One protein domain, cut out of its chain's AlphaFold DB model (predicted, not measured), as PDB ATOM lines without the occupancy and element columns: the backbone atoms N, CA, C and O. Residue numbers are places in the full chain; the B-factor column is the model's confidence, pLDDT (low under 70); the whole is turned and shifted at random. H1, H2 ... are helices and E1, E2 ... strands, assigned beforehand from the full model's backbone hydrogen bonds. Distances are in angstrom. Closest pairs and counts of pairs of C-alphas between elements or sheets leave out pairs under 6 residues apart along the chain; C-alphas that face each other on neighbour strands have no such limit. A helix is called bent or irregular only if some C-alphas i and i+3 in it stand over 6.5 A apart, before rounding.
ATOM      1  N   SER A 161     177.898 150.751 199.723       68.06
ATOM      2  CA  SER A 161     177.904 149.999 198.465       68.06
ATOM      3  C   SER A 161     177.015 150.629 197.383       68.06
ATOM      4  O   SER A 161     177.320 150.519 196.198       68.06
ATOM      5  N   SER A 162     175.936 151.323 197.769       80.56
ATOM      6  CA  SER A 162     175.049 152.022 196.827       80.56
ATOM      7  C   SER A 162     175.635 153.353 196.360       80.56
ATOM      8  O   SER A 162     175.548 153.667 195.175       80.56
ATOM      9  N   ARG A 163     176.264 154.116 197.262       86.44
ATOM     10  CA  ARG A 163     176.968 155.358 196.914       86.44
ATOM     11  C   ARG A 163     178.158 155.091 195.994       86.44
ATOM     12  O   ARG A 163     178.273 155.746 194.962       86.44
ATOM     13  N   GLU A 164     178.965 154.076 196.301       87.69
ATOM     14  CA  GLU A 164     180.090 153.680 195.448       87.69
ATOM     15  C   GLU A 164     179.621 153.180 194.077       87.69
ATOM     16  O   GLU A 164     180.206 153.530 193.054       87.69
ATOM     17  N   TYR A 165     178.517 152.425 194.025       86.88
ATOM     18  CA  TYR A 165     177.919 152.022 192.751       86.88
ATOM     19  C   TYR A 165     177.571 153.234 191.874       86.88
ATOM     20  O   TYR A 165     177.857 153.219 190.678       86.88
ATOM     21  N   ILE A 166     176.993 154.292 192.451       88.19
ATOM     22  CA  ILE A 166     176.658 155.520 191.717       88.19
ATOM     23  C   ILE A 166     177.918 156.208 191.184       88.19
ATOM     24  O   ILE A 166     177.947 156.601 190.017       88.19
ATOM     25  N   LEU A 167     178.967 156.329 192.002       92.44
ATOM     26  CA  LEU A 167     180.242 156.904 191.563       92.44
ATOM     27  C   LEU A 167     180.839 156.109 190.402       92.44
ATOM     28  O   LEU A 167     181.270 156.694 189.410       92.44
ATOM     29  N   GLU A 168     180.777 154.781 190.469       92.00
ATOM     30  CA  GLU A 168     181.248 153.919 189.392       92.00
ATOM     31  C   GLU A 168     180.445 154.104 188.094       92.00
ATOM     32  O   GLU A 168     181.026 154.111 187.011       92.00
ATOM     33  N   GLN A 169     179.129 154.349 188.169       92.25
ATOM     34  CA  GLN A 169     178.340 154.716 186.984       92.25
ATOM     35  C   GLN A 169     178.830 156.029 186.353       92.25
ATOM     36  O   GLN A 169     178.958 156.115 185.130       92.25
ATOM     37  N   ILE A 170     179.167 157.041 187.161       93.56
ATOM     38  CA  ILE A 170     179.709 158.309 186.650       93.56
ATOM     39  C   ILE A 170     181.091 158.091 186.011       93.56
ATOM     40  O   ILE A 170     181.352 158.620 184.927       93.56
ATOM     41  N   ARG A 171     181.963 157.279 186.626       97.19
ATOM     42  CA  ARG A 171     183.277 156.919 186.058       97.19
ATOM     43  C   ARG A 171     183.133 156.202 184.712       97.19
ATOM     44  O   ARG A 171     183.860 156.516 183.770       97.19
ATOM     45  N   GLN A 172     182.158 155.300 184.581       95.69
ATOM     46  CA  GLN A 172     181.857 154.617 183.319       95.69
ATOM     47  C   GLN A 172     181.357 155.580 182.237       95.69
ATOM     48  O   GLN A 172     181.823 155.500 181.100       95.69
ATOM     49  N   LEU A 173     180.464 156.515 182.577       95.81
ATOM     50  CA  LEU A 173     180.014 157.556 181.648       95.81
ATOM     51  C   LEU A 173     181.178 158.438 181.173       95.81
ATOM     52  O   LEU A 173     181.296 158.711 179.979       95.81
ATOM     53  N   ALA A 174     182.065 158.837 182.088       97.62
ATOM     54  CA  ALA A 174     183.251 159.622 181.757       97.62
ATOM     55  C   ALA A 174     184.186 158.861 180.802       97.62
ATOM     56  O   ALA A 174     184.663 159.431 179.822       97.62
ATOM     57  N   ALA A 175     184.394 157.560 181.034       98.12
ATOM     58  CA  ALA A 175     185.205 156.715 180.162       98.12
ATOM     59  C   ALA A 175     184.590 156.544 178.759       98.12
ATOM     60  O   ALA A 175     185.312 156.573 177.764       98.12
ATOM     61  N   GLN A 176     183.266 156.391 178.655       97.31
ATOM     62  CA  GLN A 176     182.569 156.328 177.361       97.31
ATOM     63  C   GLN A 176     182.694 157.644 176.588       97.31
ATOM     64  O   GLN A 176     182.960 157.639 175.384       97.31
ATOM     65  N   TYR A 177     182.539 158.772 177.284       98.19
ATOM     66  CA  TYR A 177     182.731 160.091 176.700       98.19
ATOM     67  C   TYR A 177     184.173 160.291 176.206       98.19
ATOM     68  O   TYR A 177     184.370 160.689 175.057       98.19
ATOM     69  N   ASP A 178     185.181 159.941 177.013       98.38
ATOM     70  CA  ASP A 178     186.591 160.009 176.605       98.38
ATOM     71  C   ASP A 178     186.867 159.145 175.368       98.38
ATOM     72  O   ASP A 178     187.456 159.625 174.401       98.38
ATOM     73  N   GLN A 179     186.359 157.911 175.315       98.25
ATOM     74  CA  GLN A 179     186.493 157.063 174.124       98.25
ATOM     75  C   GLN A 179     185.936 157.739 172.863       98.25
ATOM     76  O   GLN A 179     186.573 157.690 171.808       98.25
ATOM     77  N   ALA A 180     184.779 158.401 172.967       97.62
ATOM     78  CA  ALA A 180     184.194 159.143 171.856       97.62
ATOM     79  C   ALA A 180     185.051 160.354 171.451       97.62
ATOM     80  O   ALA A 180     185.253 160.585 170.257       97.62
ATOM     81  N   VAL A 181     185.610 161.082 172.423       98.06
ATOM     82  CA  VAL A 181     186.551 162.186 172.185       98.06
ATOM     83  C   VAL A 181     187.806 161.687 171.471       98.06
ATOM     84  O   VAL A 181     188.207 162.272 170.467       98.06
ATOM     85  N   GLN A 182     188.422 160.597 171.935       98.06
ATOM     86  CA  GLN A 182     189.629 160.046 171.313       98.06
ATOM     87  C   GLN A 182     189.360 159.524 169.898       98.06
ATOM     88  O   GLN A 182     190.182 159.736 169.007       98.06
ATOM     89  N   ALA A 183     188.212 158.879 169.674       97.56
ATOM     90  CA  ALA A 183     187.806 158.419 168.350       97.56
ATOM     91  C   ALA A 183     187.600 159.600 167.389       97.56
ATOM     92  O   ALA A 183     188.207 159.639 166.318       97.56
ATOM     93  N   GLU A 184     186.825 160.609 167.800       97.56
ATOM     94  CA  GLU A 184     186.587 161.802 166.984       97.56
ATOM     95  C   GLU A 184     187.878 162.592 166.756       97.56
ATOM     96  O   GLU A 184     188.066 163.177 165.694       97.56
ATOM     97  N   LYS A 185     188.817 162.582 167.708       96.38
ATOM     98  CA  LYS A 185     190.120 163.239 167.551       96.38
ATOM     99  C   LYS A 185     190.962 162.619 166.434       96.38
ATOM    100  O   LYS A 185     191.780 163.317 165.838       96.38
ATOM    101  N   GLN A 186     190.778 161.329 166.155       95.69
ATOM    102  CA  GLN A 186     191.485 160.618 165.085       95.69
ATOM    103  C   GLN A 186     190.818 160.800 163.719       95.69
ATOM    104  O   GLN A 186     191.515 160.873 162.709       95.69
ATOM    105  N   THR A 187     189.483 160.840 163.677       94.75
ATOM    106  CA  THR A 187     188.715 160.812 162.419       94.75
ATOM    107  C   THR A 187     188.150 162.165 161.998       94.75
ATOM    108  O   THR A 187     187.841 162.357 160.825       94.75
ATOM    109  N   GLY A 188     187.966 163.072 162.952       93.69
ATOM    110  CA  GLY A 188     187.275 164.342 162.794       93.69
ATOM    111  C   GLY A 188     188.199 165.527 162.522       93.69
ATOM    112  O   GLY A 188     189.414 165.400 162.339       93.69
ATOM    113  N   LYS A 189     187.608 166.724 162.502       95.19
ATOM    114  CA  LYS A 189     188.334 167.976 162.270       95.19
ATOM    115  C   LYS A 189     188.803 168.574 163.594       95.19
ATOM    116  O   LYS A 189     187.993 169.039 164.396       95.19
ATOM    117  N   VAL A 190     190.120 168.609 163.789       96.44
ATOM    118  CA  VAL A 190     190.767 169.088 165.019       96.44
ATOM    119  C   VAL A 190     191.817 170.147 164.695       96.44
ATOM    120  O   VAL A 190     192.635 169.968 163.794       96.44
ATOM    121  N   GLU A 191     191.826 171.240 165.454       96.12
ATOM    122  CA  GLU A 191     192.924 172.207 165.468       96.12
ATOM    123  C   GLU A 191     193.697 172.101 166.783       96.12
ATOM    124  O   GLU A 191     193.109 172.162 167.861       96.12
ATOM    125  N   PHE A 192     195.020 171.988 166.692       95.38
ATOM    126  CA  PHE A 192     195.921 171.981 167.842       95.38
ATOM    127  C   PHE A 192     196.476 173.385 168.085       95.38
ATOM    128  O   PHE A 192     196.810 174.105 167.143       95.38
ATOM    129  N   SER A 193     196.580 173.773 169.351       93.06
ATOM    130  CA  SER A 193     197.111 175.065 169.784       93.06
ATOM    131  C   SER A 193     197.803 174.916 171.142       93.06
ATOM    132  O   SER A 193     197.899 173.820 171.691       93.06
ATOM    133  N   LYS A 194     198.281 176.031 171.692       90.50
ATOM    134  CA  LYS A 194     198.694 176.141 173.091       90.50
ATOM    135  C   LYS A 194     197.756 177.061 173.863       90.50
ATOM    136  O   LYS A 194     197.301 178.064 173.306       90.50
ATOM    137  N   ASP A 195     197.480 176.724 175.120       81.81
ATOM    138  CA  ASP A 195     196.790 177.608 176.061       81.81
ATOM    139  C   ASP A 195     197.626 178.898 176.209       81.81
ATOM    140  O   ASP A 195     198.810 178.823 176.550       81.81
ATOM    141  N   PRO A 196     197.071 180.092 175.933       80.25
ATOM    142  CA  PRO A 196     197.836 181.339 175.995       80.25
ATOM    143  C   PRO A 196     198.344 181.703 177.396       80.25
ATOM    144  O   PRO A 196     199.264 182.511 177.514       80.25
ATOM    145  N   SER A 197     197.724 181.156 178.442       81.44
ATOM    146  CA  SER A 197     198.025 181.456 179.842       81.44
ATOM    147  C   SER A 197     199.009 180.448 180.428       81.44
ATOM    148  O   SER A 197     199.925 180.849 181.143       81.44
ATOM    149  N   THR A 198     198.830 179.155 180.133       86.38
ATOM    150  CA  THR A 198     199.654 178.075 180.713       86.38
ATOM    151  C   THR A 198     200.723 177.538 179.757       86.38
ATOM    152  O   THR A 198     201.726 176.990 180.206       86.38
ATOM    153  N   GLY A 199     200.557 177.713 178.442       87.25
ATOM    154  CA  GLY A 199     201.441 177.159 177.408       87.25
ATOM    155  C   GLY A 199     201.242 175.661 177.135       87.25
ATOM    156  O   GLY A 199     201.965 175.088 176.305       87.25
ATOM    157  N   GLU A 200     200.281 175.039 177.819       89.06
ATOM    158  CA  GLU A 200     199.923 173.629 177.676       89.06
ATOM    159  C   GLU A 200     199.314 173.349 176.304       89.06
ATOM    160  O   GLU A 200     198.690 174.220 175.695       89.06
ATOM    161  N   ASP A 201     199.512 172.130 175.809       92.31
ATOM    162  CA  ASP A 201     198.928 171.718 174.539       92.31
ATOM    163  C   ASP A 201     197.414 171.551 174.694       92.31
ATOM    164  O   ASP A 201     196.934 170.823 175.561       92.31
ATOM    165  N   VAL A 202     196.668 172.214 173.815       94.88
ATOM    166  CA  VAL A 202     195.206 172.152 173.745       94.88
ATOM    167  C   VAL A 202     194.783 171.774 172.336       94.88
ATOM    168  O   VAL A 202     195.509 171.991 171.359       94.88
ATOM    169  N   PHE A 203     193.593 171.210 172.202       96.19
ATOM    170  CA  PHE A 203     193.016 170.917 170.899       96.19
ATOM    171  C   PHE A 203     191.537 171.264 170.887       96.19
ATOM    172  O   PHE A 203     190.872 171.162 171.904       96.19
ATOM    173  N   PHE A 204     191.034 171.692 169.735       95.62
ATOM    174  CA  PHE A 204     189.643 172.083 169.563       95.62
ATOM    175  C   PHE A 204     189.058 171.381 168.351       95.62
ATOM    176  O   PHE A 204     189.585 171.501 167.240       95.62
ATOM    177  N   PHE A 205     187.931 170.710 168.551       94.00
ATOM    178  CA  PHE A 205     187.106 170.233 167.451       94.00
ATOM    179  C   PHE A 205     186.518 171.409 166.662       94.00
ATOM    180  O   PHE A 205     186.356 172.516 167.188       94.00
ATOM    181  N   LYS A 206     186.225 171.181 165.381       93.88
ATOM    182  CA  LYS A 206     185.656 172.184 164.473       93.88
ATOM    183  C   LYS A 206     184.462 171.617 163.723       93.88
ATOM    184  O   LYS A 206     184.398 170.415 163.485       93.88
ATOM    185  N   ASP A 207     183.575 172.513 163.301       91.69
ATOM    186  CA  ASP A 207     182.401 172.206 162.483       91.69
ATOM    187  C   ASP A 207     181.581 171.048 163.089       91.69
ATOM    188  O   ASP A 207     181.314 171.048 164.289       91.69
ATOM    189  N   GLU A 208     181.217 170.046 162.289       92.69
ATOM    190  CA  GLU A 208     180.421 168.890 162.720       92.69
ATOM    191  C   GLU A 208     181.067 168.098 163.869       92.69
ATOM    192  O   GLU A 208     180.359 167.619 164.754       92.69
ATOM    193  N   SER A 209     182.404 168.011 163.923       92.25
ATOM    194  CA  SER A 209     183.100 167.354 165.036       92.25
ATOM    195  C   SER A 209     182.922 168.118 166.351       92.25
ATOM    196  O   SER A 209     182.872 167.502 167.411       92.25
ATOM    197  N   TYR A 210     182.822 169.453 166.307       93.56
ATOM    198  CA  TYR A 210     182.549 170.250 167.507       93.56
ATOM    199  C   TYR A 210     181.124 170.017 167.997       93.56
ATOM    200  O   TYR A 210     180.956 169.697 169.170       93.56
ATOM    201  N   GLU A 211     180.134 170.111 167.102       87.81
ATOM    202  CA  GLU A 211     178.716 169.889 167.429       87.81
ATOM    203  C   GLU A 211     178.496 168.490 168.034       87.81
ATOM    204  O   GLU A 211     177.880 168.336 169.084       87.81
ATOM    205  N   LYS A 212     179.125 167.459 167.460       92.62
ATOM    206  CA  LYS A 212     179.061 166.097 168.002       92.62
ATOM    207  C   LYS A 212     179.629 165.986 169.422       92.62
ATOM    208  O   LYS A 212     179.039 165.323 170.273       92.62
ATOM    209  N   ILE A 213     180.790 166.588 169.688       95.94
ATOM    210  CA  ILE A 213     181.447 166.469 170.998       95.94
ATOM    211  C   ILE A 213     180.762 167.329 172.062       95.94
ATOM    212  O   ILE A 213     180.687 166.889 173.210       95.94
ATOM    213  N   ILE A 214     180.241 168.511 171.715       90.62
ATOM    214  CA  ILE A 214     179.485 169.339 172.667       90.62
ATOM    215  C   ILE A 214     178.150 168.682 173.043       90.62
ATOM    216  O   ILE A 214     177.767 168.729 174.214       90.62
ATOM    217  N   ASP A 215     177.492 167.993 172.106       86.31
ATOM    218  CA  ASP A 215     176.281 167.217 172.393       86.31
ATOM    219  C   ASP A 215     176.578 166.063 173.358       86.31
ATOM    220  O   ASP A 215     175.895 165.902 174.372       86.31
ATOM    221  N   LEU A 216     177.643 165.296 173.102       92.94
ATOM    222  CA  LEU A 216     178.067 164.201 173.980       92.94
ATOM    223  C   LEU A 216     178.502 164.695 175.368       92.94
ATOM    224  O   LEU A 216     178.159 164.074 176.372       92.94
ATOM    225  N   TYR A 217     179.213 165.823 175.438       93.88
ATOM    226  CA  TYR A 217     179.580 166.458 176.707       93.88
ATOM    227  C   TYR A 217     178.332 166.871 177.494       93.88
ATOM    228  O   TYR A 217     178.224 166.595 178.688       93.88
ATOM    229  N   SER A 218     177.351 167.473 176.817       85.19
ATOM    230  CA  SER A 218     176.085 167.884 177.432       85.19
ATOM    231  C   SER A 218     175.297 166.685 177.968       85.19
ATOM    232  O   SER A 218     174.770 166.745 179.078       85.19
ATOM    233  N   GLN A 219     175.262 165.573 177.224       86.38
ATOM    234  CA  GLN A 219     174.646 164.317 177.671       86.38
ATOM    235  C   GLN A 219     175.360 163.732 178.894       86.38
ATOM    236  O   GLN A 219     174.701 163.368 179.868       86.38
ATOM    237  N   PHE A 220     176.696 163.689 178.875       93.56
ATOM    238  CA  PHE A 220     177.497 163.259 180.020       93.56
ATOM    239  C   PHE A 220     177.185 164.098 181.267       93.56
ATOM    240  O   PHE A 220     176.894 163.538 182.323       93.56
ATOM    241  N   MET A 221     177.184 165.429 181.143       90.06
ATOM    242  CA  MET A 221     176.904 166.332 182.262       90.06
ATOM    243  C   MET A 221     175.485 166.157 182.812       90.06
ATOM    244  O   MET A 221     175.291 166.198 184.030       90.06
ATOM    245  N   LEU A 222     174.500 165.924 181.941       81.62
ATOM    246  CA  LEU A 222     173.112 165.691 182.339       81.62
ATOM    247  C   LEU A 222     172.952 164.385 183.132       81.62
ATOM    248  O   LEU A 222     172.400 164.407 184.234       81.62
ATOM    249  N   GLU A 223     173.476 163.264 182.629       85.44
ATOM    250  CA  GLU A 223     173.391 161.977 183.336       85.44
ATOM    251  C   GLU A 223     174.256 161.957 184.604       85.44
ATOM    252  O   GLU A 223     173.828 161.432 185.632       85.44
ATOM    253  N   LYS A 224     175.433 162.599 184.594       92.31
ATOM    254  CA  LYS A 224     176.223 162.816 185.814       92.31
ATOM    255  C   LYS A 224     175.396 163.541 186.876       92.31
ATOM    256  O   LYS A 224     175.317 163.071 188.006       92.31
ATOM    257  N   THR A 225     174.760 164.656 186.510       85.81
ATOM    258  CA  THR A 225     173.944 165.456 187.438       85.81
ATOM    259  C   THR A 225     172.808 164.621 188.032       85.81
ATOM    260  O   THR A 225     172.551 164.686 189.232       85.81
ATOM    261  N   ARG A 226     172.161 163.777 187.220       81.12
ATOM    262  CA  ARG A 226     171.140 162.829 187.687       81.12
ATOM    263  C   ARG A 226     171.695 161.865 188.740       81.12
ATOM    264  O   ARG A 226     171.074 161.672 189.783       81.12
ATOM    265  N   PHE A 227     172.845 161.249 188.481       86.81
ATOM    266  CA  PHE A 227     173.484 160.351 189.443       86.81
ATOM    267  C   PHE A 227     173.865 161.077 190.738       86.81
ATOM    268  O   PHE A 227     173.616 160.564 191.828       86.81
ATOM    269  N   GLU A 228     174.384 162.299 190.637       88.75
ATOM    270  CA  GLU A 228     174.718 163.131 191.795       88.75
ATOM    271  C   GLU A 228     173.500 163.501 192.640       88.75
ATOM    272  O   GLU A 228     173.612 163.561 193.863       88.75
ATOM    273  N   GLN A 229     172.329 163.706 192.035       82.88
ATOM    274  CA  GLN A 229     171.087 163.934 192.779       82.88
ATOM    275  C   GLN A 229     170.705 162.712 193.621       82.88
ATOM    276  O   GLN A 229     170.396 162.855 194.803       82.88
ATOM    277  N   ILE A 230     170.791 161.508 193.046       84.88
ATOM    278  CA  ILE A 230     170.520 160.256 193.772       84.88
ATOM    279  C   ILE A 230     171.542 160.068 194.900       84.88
ATOM    280  O   ILE A 230     171.161 159.767 196.030       84.88
ATOM    281  N   TYR A 231     172.829 160.298 194.617       89.94
ATOM    282  CA  TYR A 231     173.883 160.249 195.632       89.94
ATOM    283  C   TYR A 231     173.593 161.237 196.769       89.94
ATOM    284  O   TYR A 231     173.659 160.872 197.941       89.94
ATOM    285  N   THR A 232     173.242 162.479 196.426       89.75
ATOM    286  CA  THR A 232     172.935 163.542 197.393       89.75
ATOM    287  C   THR A 232     171.778 163.136 198.297       89.75
ATOM    288  O   THR A 232     171.862 163.347 199.503       89.75
ATOM    289  N   GLN A 233     170.732 162.508 197.751       85.25
ATOM    290  CA  GLN A 233     169.609 162.022 198.551       85.25
ATOM    291  C   GLN A 233     170.038 160.923 199.529       85.25
ATOM    292  O   GLN A 233     169.759 161.035 200.719       85.25
ATOM    293  N   LEU A 234     170.773 159.908 199.059       85.44
ATOM    294  CA  LEU A 234     171.277 158.834 199.927       85.44
ATOM    295  C   LEU A 234     172.170 159.374 201.048       85.44
ATOM    296  O   LEU A 234     172.094 158.889 202.176       85.44
ATOM    297  N   TYR A 235     172.999 160.371 200.734       87.88
ATOM    298  CA  TYR A 235     173.857 161.038 201.706       87.88
ATOM    299  C   TYR A 235     173.047 161.864 202.712       87.88
ATOM    300  O   TYR A 235     173.316 161.825 203.910       87.88
ATOM    301  N   ARG A 236     172.010 162.575 202.254       87.94
ATOM    302  CA  ARG A 236     171.101 163.342 203.115       87.94
ATOM    303  C   ARG A 236     170.340 162.442 204.083       87.94
ATOM    304  O   ARG A 236     170.202 162.806 205.247       87.94
ATOM    305  N   ASP A 237     169.871 161.287 203.621       87.06
ATOM    306  CA  ASP A 237     169.160 160.311 204.453       87.06
ATOM    307  C   ASP A 237     170.076 159.746 205.552       87.06
ATOM    308  O   ASP A 237     169.658 159.588 206.698       87.06
ATOM    309  N   GLU A 238     171.348 159.504 205.224       85.75
ATOM    310  CA  GLU A 238     172.365 159.024 206.164       85.75
ATOM    311  C   GLU A 238     172.703 160.054 207.242       85.75
ATOM    312  O   GLU A 238     172.649 159.741 208.431       85.75
ATOM    313  N   ILE A 239     173.025 161.290 206.844       85.12
ATOM    314  CA  ILE A 239     173.402 162.325 207.815       85.12
ATOM    315  C   ILE A 239     172.188 162.896 208.554       85.12
ATOM    316  O   ILE A 239     172.369 163.522 209.596       85.12
ATOM    317  N   SER A 240     170.976 162.702 208.011       85.38
ATOM    318  CA  SER A 240     169.695 163.142 208.576       85.38
ATOM    319  C   SER A 240     169.788 164.559 209.160       85.38
ATOM    320  O   SER A 240     169.683 164.731 210.380       85.38
ATOM    321  N   PRO A 241     170.047 165.583 208.318       82.69
ATOM    322  CA  PRO A 241     170.366 166.915 208.808       82.69
ATOM    323  C   PRO A 241     169.214 167.445 209.661       82.69
ATOM    324  O   PRO A 241     168.042 167.294 209.303       82.69
ATOM    325  N   THR A 242     169.548 168.059 210.799       73.06
ATOM    326  CA  THR A 242     168.545 168.565 211.739       73.06
ATOM    327  C   THR A 242     167.597 169.535 211.026       73.06
ATOM    328  O   THR A 242     168.073 170.531 210.471       73.06
ATOM    329  N   PRO A 243     166.275 169.281 211.041       67.00
ATOM    330  CA  PRO A 243     165.301 170.171 210.424       67.00
ATOM    331  C   PRO A 243     165.290 171.559 211.072       67.00
ATOM    332  O   PRO A 243     165.668 171.723 212.234       67.00
ATOM    333  N   PHE A 244     164.767 172.542 210.339       67.44
ATOM    334  CA  PHE A 244     164.564 173.902 210.836       67.44
ATOM    335  C   PHE A 244     163.761 173.928 212.160       67.44
ATOM    336  O   PHE A 244     162.702 173.283 212.242       67.44
ATOM    337  N   PRO A 245     164.209 174.675 213.192       63.75
ATOM    338  CA  PRO A 245     163.446 174.847 214.424       63.75
ATOM    339  C   PRO A 245     162.104 175.530 214.130       63.75
ATOM    340  O   PRO A 245     162.055 176.651 213.651       63.75
ATOM    341  N   ARG A 246     160.974 174.879 214.430       57.78
ATOM    342  CA  ARG A 246     159.636 175.431 214.113       57.78
ATOM    343  C   ARG A 246     159.197 176.603 215.010       57.78
ATOM    344  O   ARG A 246     158.110 177.132 214.798       57.78
ATOM    345  N   GLN A 247     159.969 176.950 216.043       59.81
ATOM    346  CA  GLN A 247     159.596 177.924 217.080       59.81
ATOM    347  C   GLN A 247     160.816 178.708 217.594       59.81
ATOM    348  O   GLN A 247     161.133 178.670 218.781       59.81
ATOM    349  N   SER A 248     161.511 179.398 216.697       67.56
ATOM    350  CA  SER A 248     162.649 180.270 217.013       67.56
ATOM    351  C   SER A 248     162.268 181.753 216.962       67.56
ATOM    352  O   SER A 248     161.290 182.150 216.327       67.56
ATOM    353  N   SER A 249     163.025 182.595 217.672       80.25
ATOM    354  CA  SER A 249     162.947 184.051 217.511       80.25
ATOM    355  C   SER A 249     163.605 184.493 216.199       80.25
ATOM    356  O   SER A 249     164.467 183.796 215.665       80.25
ATOM    357  N   ALA A 250     163.277 185.695 215.714       80.62
ATOM    358  CA  ALA A 250     163.896 186.254 214.508       80.62
ATOM    359  C   ALA A 250     165.433 186.351 214.614       80.62
ATOM    360  O   ALA A 250     166.147 186.195 213.623       80.62
ATOM    361  N   GLU A 251     165.968 186.591 215.816       83.06
ATOM    362  CA  GLU A 251     167.411 186.592 216.066       83.06
ATOM    363  C   GLU A 251     168.019 185.188 215.969       83.06
ATOM    364  O   GLU A 251     169.102 185.039 215.403       83.06
ATOM    365  N   GLN A 252     167.335 184.169 216.499       81.88
ATOM    366  CA  GLN A 252     167.769 182.771 216.403       81.88
ATOM    367  C   GLN A 252     167.734 182.284 214.950       81.88
ATOM    368  O   GLN A 252     168.690 181.659 214.495       81.88
ATOM    369  N   ASP A 253     166.684 182.646 214.213       81.62
ATOM    370  CA  ASP A 253     166.536 182.371 212.784       81.62
ATOM    371  C   ASP A 253     167.687 182.973 211.986       81.62
ATOM    372  O   ASP A 253     168.367 182.275 211.232       81.62
ATOM    373  N   LYS A 254     167.965 184.262 212.198       84.56
ATOM    374  CA  LYS A 254     169.066 184.942 211.521       84.56
ATOM    375  C   LYS A 254     170.416 184.300 211.848       84.56
ATOM    376  O   LYS A 254     171.206 184.059 210.940       84.56
ATOM    377  N   ALA A 255     170.684 184.005 213.119       86.12
ATOM    378  CA  ALA A 255     171.938 183.375 213.528       86.12
ATOM    379  C   ALA A 255     172.116 181.981 212.905       86.12
ATOM    380  O   ALA A 255     173.221 181.624 212.494       86.12
ATOM    381  N   TYR A 256     171.036 181.204 212.806       84.31
ATOM    382  CA  TYR A 256     171.055 179.896 212.162       84.31
ATOM    383  C   TYR A 256     171.265 180.002 210.646       84.31
ATOM    384  O   TYR A 256     172.076 179.263 210.091       84.31
ATOM    385  N   TYR A 257     170.613 180.958 209.980       85.12
ATOM    386  CA  TYR A 257     170.850 181.235 208.563       85.12
ATOM    387  C   TYR A 257     172.303 181.638 208.293       85.12
ATOM    388  O   TYR A 257     172.941 181.068 207.410       85.12
ATOM    389  N   ASP A 258     172.849 182.570 209.080       86.75
ATOM    390  CA  ASP A 258     174.238 183.020 208.956       86.75
ATOM    391  C   ASP A 258     175.219 181.847 209.163       86.75
ATOM    392  O   ASP A 258     176.218 181.729 208.449       86.75
ATOM    393  N   LEU A 259     174.907 180.929 210.089       88.06
ATOM    394  CA  LEU A 259     175.660 179.690 210.273       88.06
ATOM    395  C   LEU A 259     175.607 178.815 209.013       88.06
ATOM    396  O   LEU A 259     176.665 178.447 208.503       88.06
ATOM    397  N   LEU A 260     174.418 178.499 208.492       85.56
ATOM    398  CA  LEU A 260     174.271 177.679 207.283       85.56
ATOM    399  C   LEU A 260     174.980 178.300 206.078       85.56
ATOM    400  O   LEU A 260     175.682 177.591 205.360       85.56
ATOM    401  N   ALA A 261     174.854 179.613 205.889       85.00
ATOM    402  CA  ALA A 261     175.511 180.340 204.810       85.00
ATOM    403  C   ALA A 261     177.039 180.260 204.937       85.00
ATOM    404  O   ALA A 261     177.723 179.960 203.961       85.00
ATOM    405  N   SER A 262     177.577 180.425 206.150       86.44
ATOM    406  CA  SER A 262     179.020 180.290 206.383       86.44
ATOM    407  C   SER A 262     179.539 178.875 206.105       86.44
ATOM    408  O   SER A 262     180.631 178.714 205.567       86.44
ATOM    409  N   GLN A 263     178.760 177.839 206.438       84.94
ATOM    410  CA  GLN A 263     179.119 176.454 206.138       84.94
ATOM    411  C   GLN A 263     179.035 176.174 204.636       84.94
ATOM    412  O   GLN A 263     179.932 175.540 204.086       84.94
ATOM    413  N   ALA A 264     178.008 176.691 203.957       83.75
ATOM    414  CA  ALA A 264     177.898 176.606 202.507       83.75
ATOM    415  C   ALA A 264     179.123 177.237 201.826       83.75
ATOM    416  O   ALA A 264     179.733 176.591 200.985       83.75
ATOM    417  N   ASP A 265     179.560 178.428 202.245       80.50
ATOM    418  CA  ASP A 265     180.760 179.078 201.695       80.50
ATOM    419  C   ASP A 265     182.030 178.223 201.866       80.50
ATOM    420  O   ASP A 265     182.879 178.158 200.972       80.50
ATOM    421  N   ILE A 266     182.157 177.530 203.002       82.25
ATOM    422  CA  ILE A 266     183.282 176.628 203.271       82.25
ATOM    423  C   ILE A 266     183.212 175.391 202.372       82.25
ATOM    424  O   ILE A 266     184.228 174.988 201.806       82.25
ATOM    425  N   TYR A 267     182.039 174.777 202.227       81.44
ATOM    426  CA  TYR A 267     181.887 173.491 201.544       81.44
ATOM    427  C   TYR A 267     181.573 173.589 200.051       81.44
ATOM    428  O   TYR A 267     181.676 172.581 199.364       81.44
ATOM    429  N   CYS A 268     181.216 174.760 199.531       85.00
ATOM    430  CA  CYS A 268     180.838 174.985 198.134       85.00
ATOM    431  C   CYS A 268     181.890 175.792 197.363       85.00
ATOM    432  O   CYS A 268     181.554 176.689 196.587       85.00
ATOM    433  N   SER A 269     183.174 175.500 197.573       83.25
ATOM    434  CA  SER A 269     184.257 176.167 196.848       83.25
ATOM    435  C   SER A 269     185.235 175.172 196.238       83.25
ATOM    436  O   SER A 269     185.568 174.150 196.836       83.25
ATOM    437  N   LEU A 270     185.748 175.514 195.053       81.44
ATOM    438  CA  LEU A 270     186.748 174.710 194.352       81.44
ATOM    439  C   LEU A 270     188.001 174.484 195.212       81.44
ATOM    440  O   LEU A 270     188.545 173.387 195.230       81.44
ATOM    441  N   GLU A 271     188.436 175.510 195.949       85.19
ATOM    442  CA  GLU A 271     189.586 175.415 196.854       85.19
ATOM    443  C   GLU A 271     189.340 174.410 197.988       85.19
ATOM    444  O   GLU A 271     190.256 173.682 198.367       85.19
ATOM    445  N   SER A 272     188.118 174.361 198.521       83.94
ATOM    446  CA  SER A 272     187.730 173.397 199.552       83.94
ATOM    447  C   SER A 272     187.723 171.978 198.995       83.94
ATOM    448  O   SER A 272     188.394 171.104 199.536       83.94
ATOM    449  N   TRP A 273     187.077 171.770 197.844       85.44
ATOM    450  CA  TRP A 273     187.011 170.458 197.197       85.44
ATOM    451  C   TRP A 273     188.390 169.913 196.819       85.44
ATOM    452  O   TRP A 273     188.647 168.731 196.988       85.44
ATOM    453  N   GLN A 274     189.307 170.768 196.361       86.00
ATOM    454  CA  GLN A 274     190.680 170.369 196.034       86.00
ATOM    455  C   GLN A 274     191.513 169.943 197.251       86.00
ATOM    456  O   GLN A 274     192.502 169.231 197.087       86.00
ATOM    457  N   LYS A 275     191.166 170.415 198.454       86.00
ATOM    458  CA  LYS A 275     191.873 170.089 199.702       86.00
ATOM    459  C   LYS A 275     191.245 168.915 200.451       86.00
ATOM    460  O   LYS A 275     191.885 168.390 201.360       86.00
ATOM    461  N   ASP A 276     190.017 168.538 200.108       83.06
ATOM    462  CA  ASP A 276     189.304 167.439 200.745       83.06
ATOM    463  C   ASP A 276     189.876 166.095 200.262       83.06
ATOM    464  O   ASP A 276     189.881 165.788 199.070       83.06
ATOM    465  N   SER A 277     190.388 165.291 201.197       80.69
ATOM    466  CA  SER A 277     190.973 163.979 200.898       80.69
ATOM    467  C   SER A 277     189.949 162.955 200.414       80.69
ATOM    468  O   SER A 277     190.344 161.950 199.828       80.69
ATOM    469  N   ASN A 278     188.660 163.210 200.650       77.88
ATOM    470  CA  ASN A 278     187.547 162.355 200.248       77.88
ATOM    471  C   ASN A 278     186.888 162.849 198.945       77.88
ATOM    472  O   ASN A 278     185.818 162.375 198.572       77.88
ATOM    473  N   ALA A 279     187.486 163.826 198.254       84.38
ATOM    474  CA  ALA A 279     186.967 164.326 196.989       84.38
ATOM    475  C   ALA A 279     187.168 163.312 195.850       84.38
ATOM    476  O   ALA A 279     188.282 163.116 195.355       84.38
ATOM    477  N   ASP A 280     186.073 162.727 195.368       91.25
ATOM    478  CA  ASP A 280     186.070 161.969 194.121       91.25
ATOM    479  C   ASP A 280     186.114 162.904 192.909       91.25
ATOM    480  O   ASP A 280     185.426 163.930 192.846       91.25
ATOM    481  N   THR A 281     186.897 162.521 191.900       93.56
ATOM    482  CA  THR A 281     186.994 163.254 190.635       93.56
ATOM    483  C   THR A 281     187.037 162.311 189.438       93.56
ATOM    484  O   THR A 281     187.563 161.201 189.508       93.56
ATOM    485  N   VAL A 282     186.517 162.783 188.306       95.38
ATOM    486  CA  VAL A 282     186.822 162.236 186.977       95.38
ATOM    487  C   VAL A 282     187.462 163.319 186.135       95.38
ATOM    488  O   VAL A 282     187.153 164.497 186.283       95.38
ATOM    489  N   VAL A 283     188.349 162.923 185.234       96.06
ATOM    490  CA  VAL A 283     188.985 163.840 184.293       96.06
ATOM    491  C   VAL A 283     188.317 163.654 182.940       96.06
ATOM    492  O   VAL A 283     188.337 162.553 182.396       96.06
ATOM    493  N   VAL A 284     187.721 164.714 182.400       97.06
ATOM    494  CA  VAL A 284     187.041 164.678 181.096       97.06
ATOM    495  C   VAL A 284     187.490 165.836 180.224       97.06
ATOM    496  O   VAL A 284     187.905 166.880 180.724       97.06
ATOM    497  N   TYR A 285     187.424 165.644 178.912       97.38
ATOM    498  CA  TYR A 285     187.706 166.700 177.951       97.38
ATOM    499  C   TYR A 285     186.599 167.755 177.977       97.38
ATOM    500  O   TYR A 285     185.424 167.433 177.840       97.38
ATOM    501  N   ASP A 286     186.977 169.018 178.114       95.44
ATOM    502  CA  ASP A 286     186.063 170.136 177.978       95.44
ATOM    503  C   ASP A 286     186.173 170.711 176.549       95.44
ATOM    504  O   ASP A 286     187.238 171.215 176.168       95.44
ATOM    505  N   PRO A 287     185.112 170.636 175.720       90.50
ATOM    506  CA  PRO A 287     185.140 171.140 174.344       90.50
ATOM    507  C   PRO A 287     185.277 172.661 174.244       90.50
ATOM    508  O   PRO A 287     185.635 173.177 173.179       90.50
ATOM    509  N   ASP A 288     185.008 173.381 175.330       85.38
ATOM    510  CA  ASP A 288     185.081 174.829 175.398       85.38
ATOM    511  C   ASP A 288     186.484 175.309 175.746       85.38
ATOM    512  O   ASP A 288     186.933 176.314 175.183       85.38
ATOM    513  N   GLU A 289     187.174 174.578 176.620       88.62
ATOM    514  CA  GLU A 289     188.561 174.851 177.004       88.62
ATOM    515  C   GLU A 289     189.593 174.135 176.121       88.62
ATOM    516  O   GLU A 289     190.753 174.548 176.068       88.62
ATOM    517  N   GLY A 290     189.186 173.089 175.400       93.69
ATOM    518  CA  GLY A 290     190.064 172.307 174.529       93.69
ATOM    519  C   GLY A 290     191.084 171.458 175.289       93.69
ATOM    520  O   GLY A 290     192.143 171.111 174.751       93.69
ATOM    521  N   LYS A 291     190.795 171.146 176.555       94.31
ATOM    522  CA  LYS A 291     191.675 170.400 177.458       94.31
ATOM    523  C   LYS A 291     190.884 169.537 178.425       94.31
ATOM    524  O   LYS A 291     189.679 169.692 178.577       94.31
ATOM    525  N   TYR A 292     191.587 168.618 179.070       95.50
ATOM    526  CA  TYR A 292     191.015 167.774 180.106       95.50
ATOM    527  C   TYR A 292     190.985 168.518 181.438       95.50
ATOM    528  O   TYR A 292     192.010 169.052 181.864       95.50
ATOM    529  N   ILE A 293     189.825 168.530 182.090       92.31
ATOM    530  CA  ILE A 293     189.617 169.180 183.384       92.31
ATOM    531  C   ILE A 293     189.082 168.175 184.411       92.31
ATOM    532  O   ILE A 293     188.346 167.250 184.046       92.31
ATOM    533  N   PRO A 294     189.450 168.320 185.696       92.88
ATOM    534  CA  PRO A 294     188.852 167.530 186.758       92.88
ATOM    535  C   PRO A 294     187.421 168.005 187.023       92.88
ATOM    536  O   PRO A 294     187.165 169.199 187.176       92.88
ATOM    537  N   ILE A 295     186.502 167.055 187.142       91.69
ATOM    538  CA  ILE A 295     185.131 167.279 187.582       91.69
ATOM    539  C   ILE A 295     184.922 166.524 188.891       91.69
ATOM    540  O   ILE A 295     185.056 165.301 188.943       91.69
ATOM    541  N   PHE A 296     184.583 167.278 189.933       91.00
ATOM    542  CA  PHE A 296     184.281 166.768 191.268       91.00
ATOM    543  C   PHE A 296     182.920 166.068 191.313       91.00
ATOM    544  O   PHE A 296     182.000 166.431 190.573       91.00
ATOM    545  N   MET A 297     182.811 165.068 192.187       92.31
ATOM    546  CA  MET A 297     181.595 164.298 192.452       92.31
ATOM    547  C   MET A 297     181.589 163.744 193.884       92.31
ATOM    548  O   MET A 297     182.516 163.974 194.657       92.31
ATOM    549  N   GLY A 298     180.532 163.014 194.239       90.00
ATOM    550  CA  GLY A 298     180.440 162.318 195.521       90.00
ATOM    551  C   GLY A 298     180.179 163.248 196.699       90.00
ATOM    552  O   GLY A 298     179.395 164.194 196.592       90.00
ATOM    553  N   GLU A 299     180.804 162.956 197.840       90.88
ATOM    554  CA  GLU A 299     180.466 163.577 199.125       90.88
ATOM    555  C   GLU A 299     180.647 165.098 199.118       90.88
ATOM    556  O   GLU A 299     179.798 165.816 199.640       90.88
ATOM    557  N   VAL A 300     181.703 165.614 198.481       89.88
ATOM    558  CA  VAL A 300     181.968 167.062 198.435       89.88
ATOM    559  C   VAL A 300     180.860 167.832 197.711       89.88
ATOM    560  O   VAL A 300     180.424 168.886 198.181       89.88
ATOM    561  N   ILE A 301     180.335 167.265 196.621       89.56
ATOM    562  CA  ILE A 301     179.208 167.832 195.874       89.56
ATOM    563  C   ILE A 301     177.907 167.656 196.660       89.56
ATOM    564  O   ILE A 301     177.138 168.607 196.803       89.56
ATOM    565  N   ALA A 302     177.679 166.472 197.231       90.25
ATOM    566  CA  ALA A 302     176.487 166.180 198.018       90.25
ATOM    567  C   ALA A 302     176.360 167.097 199.243       90.25
ATOM    568  O   ALA A 302     175.294 167.658 199.493       90.25
ATOM    569  N   ARG A 303     177.458 167.311 199.973       89.12
ATOM    570  CA  ARG A 303     177.523 168.207 201.131       89.12
ATOM    571  C   ARG A 303     177.175 169.636 200.729       89.12
ATOM    572  O   ARG A 303     176.316 170.245 201.361       89.12
ATOM    573  N   CYS A 304     177.782 170.142 199.655       88.44
ATOM    574  CA  CYS A 304     177.463 171.468 199.131       88.44
ATOM    575  C   CYS A 304     175.970 171.600 198.769       88.44
ATOM    576  O   CYS A 304     175.302 172.543 199.199       88.44
ATOM    577  N   ASN A 305     175.423 170.616 198.049       88.00
ATOM    578  CA  ASN A 305     174.016 170.601 197.655       88.00
ATOM    579  C   ASN A 305     173.070 170.599 198.862       88.00
ATOM    580  O   ASN A 305     172.085 171.331 198.856       88.00
ATOM    581  N   ILE A 306     173.365 169.817 199.908       88.44
ATOM    582  CA  ILE A 306     172.529 169.751 201.115       88.44
ATOM    583  C   ILE A 306     172.502 171.096 201.842       88.44
ATOM    584  O   ILE A 306     171.424 171.544 202.220       88.44
ATOM    585  N   TYR A 307     173.640 171.781 201.997       85.12
ATOM    586  CA  TYR A 307     173.636 173.120 202.596       85.12
ATOM    587  C   TYR A 307     172.819 174.116 201.764       85.12
ATOM    588  O   TYR A 307     172.062 174.906 202.329       85.12
ATOM    589  N   GLY A 308     172.903 174.036 200.432       84.44
ATOM    590  CA  GLY A 308     172.036 174.802 199.536       84.44
ATOM    591  C   GLY A 308     170.546 174.495 199.739       84.44
ATOM    592  O   GLY A 308     169.740 175.418 199.834       84.44
ATOM    593  N   GLN A 309     170.181 173.216 199.872       85.56
ATOM    594  CA  GLN A 309     168.806 172.790 200.163       85.56
ATOM    595  C   GLN A 309     168.323 173.314 201.516       85.56
ATOM    596  O   GLN A 309     167.229 173.855 201.590       85.56
ATOM    597  N   MET A 310     169.137 173.217 202.569       85.50
ATOM    598  CA  MET A 310     168.782 173.713 203.903       85.50
ATOM    599  C   MET A 310     168.573 175.233 203.919       85.50
ATOM    600  O   MET A 310     167.645 175.721 204.562       85.50
ATOM    601  N   LEU A 311     169.410 175.986 203.198       85.50
ATOM    602  CA  LEU A 311     169.242 177.433 203.029       85.50
ATOM    603  C   LEU A 311     167.935 177.770 202.304       85.50
ATOM    604  O   LEU A 311     167.230 178.695 202.705       85.50
ATOM    605  N   GLU A 312     167.594 177.012 201.263       83.88
ATOM    606  CA  GLU A 312     166.347 177.219 200.529       83.88
ATOM    607  C   GLU A 312     165.123 176.802 201.356       83.88
ATOM    608  O   GLU A 312     164.149 177.546 201.422       83.88
ATOM    609  N   GLU A 313     165.181 175.679 202.074       84.19
ATOM    610  CA  GLU A 313     164.153 175.256 203.033       84.19
ATOM    611  C   GLU A 313     163.895 176.344 204.081       84.19
ATOM    612  O   GLU A 313     162.739 176.680 204.345       84.19
ATOM    613  N   PHE A 314     164.958 176.949 204.620       83.12
ATOM    614  CA  PHE A 314     164.858 178.077 205.543       83.12
ATOM    615  C   PHE A 314     164.182 179.289 204.889       83.12
ATOM    616  O   PHE A 314     163.265 179.875 205.463       83.12
ATOM    617  N   ARG A 315     164.605 179.662 203.674       85.19
ATOM    618  CA  ARG A 315     164.038 180.801 202.934       85.19
ATOM    619  C   ARG A 315     162.547 180.608 202.647       85.19
ATOM    620  O   ARG A 315     161.782 181.572 202.675       85.19
ATOM    621  N   LEU A 316     162.140 179.373 202.355       86.12
ATOM    622  CA  LEU A 316     160.781 179.024 201.949       86.12
ATOM    623  C   LEU A 316     159.826 178.778 203.114       86.12
ATOM    624  O   LEU A 316     158.637 179.064 202.974       86.12
ATOM    625  N   ALA A 317     160.317 178.284 204.250       84.69
ATOM    626  CA  ALA A 317     159.508 177.958 205.423       84.69
ATOM    627  C   ALA A 317     158.484 179.047 205.816       84.69
ATOM    628  O   ALA A 317     157.302 178.711 205.934       84.69
ATOM    629  N   PRO A 318     158.853 180.339 205.963       84.19
ATOM    630  CA  PRO A 318     157.881 181.375 206.319       84.19
ATOM    631  C   PRO A 318     156.883 181.681 205.193       84.19
ATOM    632  O   PRO A 318     155.764 182.111 205.461       84.19
ATOM    633  N   LEU A 319     157.258 181.450 203.932       88.75
ATOM    634  CA  LEU A 319     156.414 181.738 202.771       88.75
ATOM    635  C   LEU A 319     155.350 180.659 202.542       88.75
ATOM    636  O   LEU A 319     154.290 180.959 201.998       88.75
ATOM    637  N   LEU A 320     155.595 179.421 202.985       89.88
ATOM    638  CA  LEU A 320     154.634 178.316 202.870       89.88
ATOM    639  C   LEU A 320     153.305 178.613 203.574       89.88
ATOM    640  O   LEU A 320     152.264 178.149 203.114       89.88
ATOM    641  N   ALA A 321     153.321 179.417 204.641       88.00
ATOM    642  CA  ALA A 321     152.109 179.849 205.337       88.00
ATOM    643  C   ALA A 321     151.195 180.741 204.472       88.00
ATOM    644  O   ALA A 321     149.997 180.813 204.732       88.00
ATOM    645  N   ASN A 322     151.745 181.383 203.437       90.81
ATOM    646  CA  ASN A 322     151.002 182.255 202.526       90.81
ATOM    647  C   ASN A 322     150.413 181.499 201.323       90.81
ATOM    648  O   ASN A 322     149.703 182.095 200.519       90.81
TER     649      ASN A 322
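This is residues 161 to 322 of the 480 residues of the protein "LuxR family transcriptional regulator" of Anaerolineae bacterium (UniProt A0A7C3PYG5). Two long helices, H1 and H2, lie side by side and run opposite ways, with the strand hairpin E1 and E2 joining them at one end and the strand hairpin E3 and E4 packed along them, mostly on H1. The first residues of H5, 299 to 306, meet H2 near its last residues, 228 to 236, to make a corner; from there H5 runs side by side with H3, which runs the opposite way, and the short H4 sits near the start of H5. The printed part has 162 residues, in the order H1, E1, E2, H2, H3, H4, E3, E4, H5; its class is mostly helix, and each of the two sheets is one antiparallel pair of strands. The whole is loose, with a radius of gyration of the C-alphas of 20.2 A, and elongated, spanning 64 by 37 by 36 A.

H1, residues 161 to 187, and H2, residues 208 to 239, touch at a shallow tilt of 8 degrees, opposite ways; their closest C-alphas, of Ile 170 and Lys 224, are 5.8 A apart. E1, residues 190 to 194, and E2, residues 201 to 205, form an antiparallel hairpin with N 191 and O 204 2.9 A apart, within hydrogen-bond range. H3, residues 250 to 267, is apart from H2 and from H1. H4, residues 270 to 275, is close to H3 but not clearly touching, with the C-alphas of Ile 266 and Ser 272 closest at 6.6 A. E3, residues 280 to 286, and E4, residues 291 to 297, form the second antiparallel hairpin, with N 286 and O 291 2.8 A apart, within hydrogen-bond range. The closest C-alphas of H1 and E3, of Ala 174 and Val 284, are 6.4 A apart, and those of E2 and E4, of Val 202 and Lys 291, 5.4 A. H5, residues 299 to 320, touches H3 at a shallow tilt of 23 degrees, opposite ways, closest at the C-alphas of Tyr 267 and Cys 304, 5.4 A. With residues 299 to 306 alone H5 touches residues 228 to 236 of H2, only just about perpendicular at 72 degrees; the C-alphas of Thr 232 and Ala 302 are closest at 4.5 A. Every O i to N i+4 pair is within hydrogen-bond range in H1, H2, H3 and H4, and 16 of 18 in H5.

H1 begins at C-alpha 161, (177.904, 149.999, 198.465), and is 39.2 A long; H2 measures 46.1 A, H3 25.6 A and H5 30.0 A from first to last C-alpha. H5 ends at C-alpha 320, (154.634, 178.316, 202.870); it has a kink of 28 degrees near residue 314 and is irregular, with C-alphas 315 and 318 7.0 A apart.

The two C-alphas farthest apart, of Thr 187 and Ser 249, are 65.1 A apart. The printed part has no cut and no long link. Its mean pLDDT is 87.9, with residue 161 and residues 243 to 248 under 70.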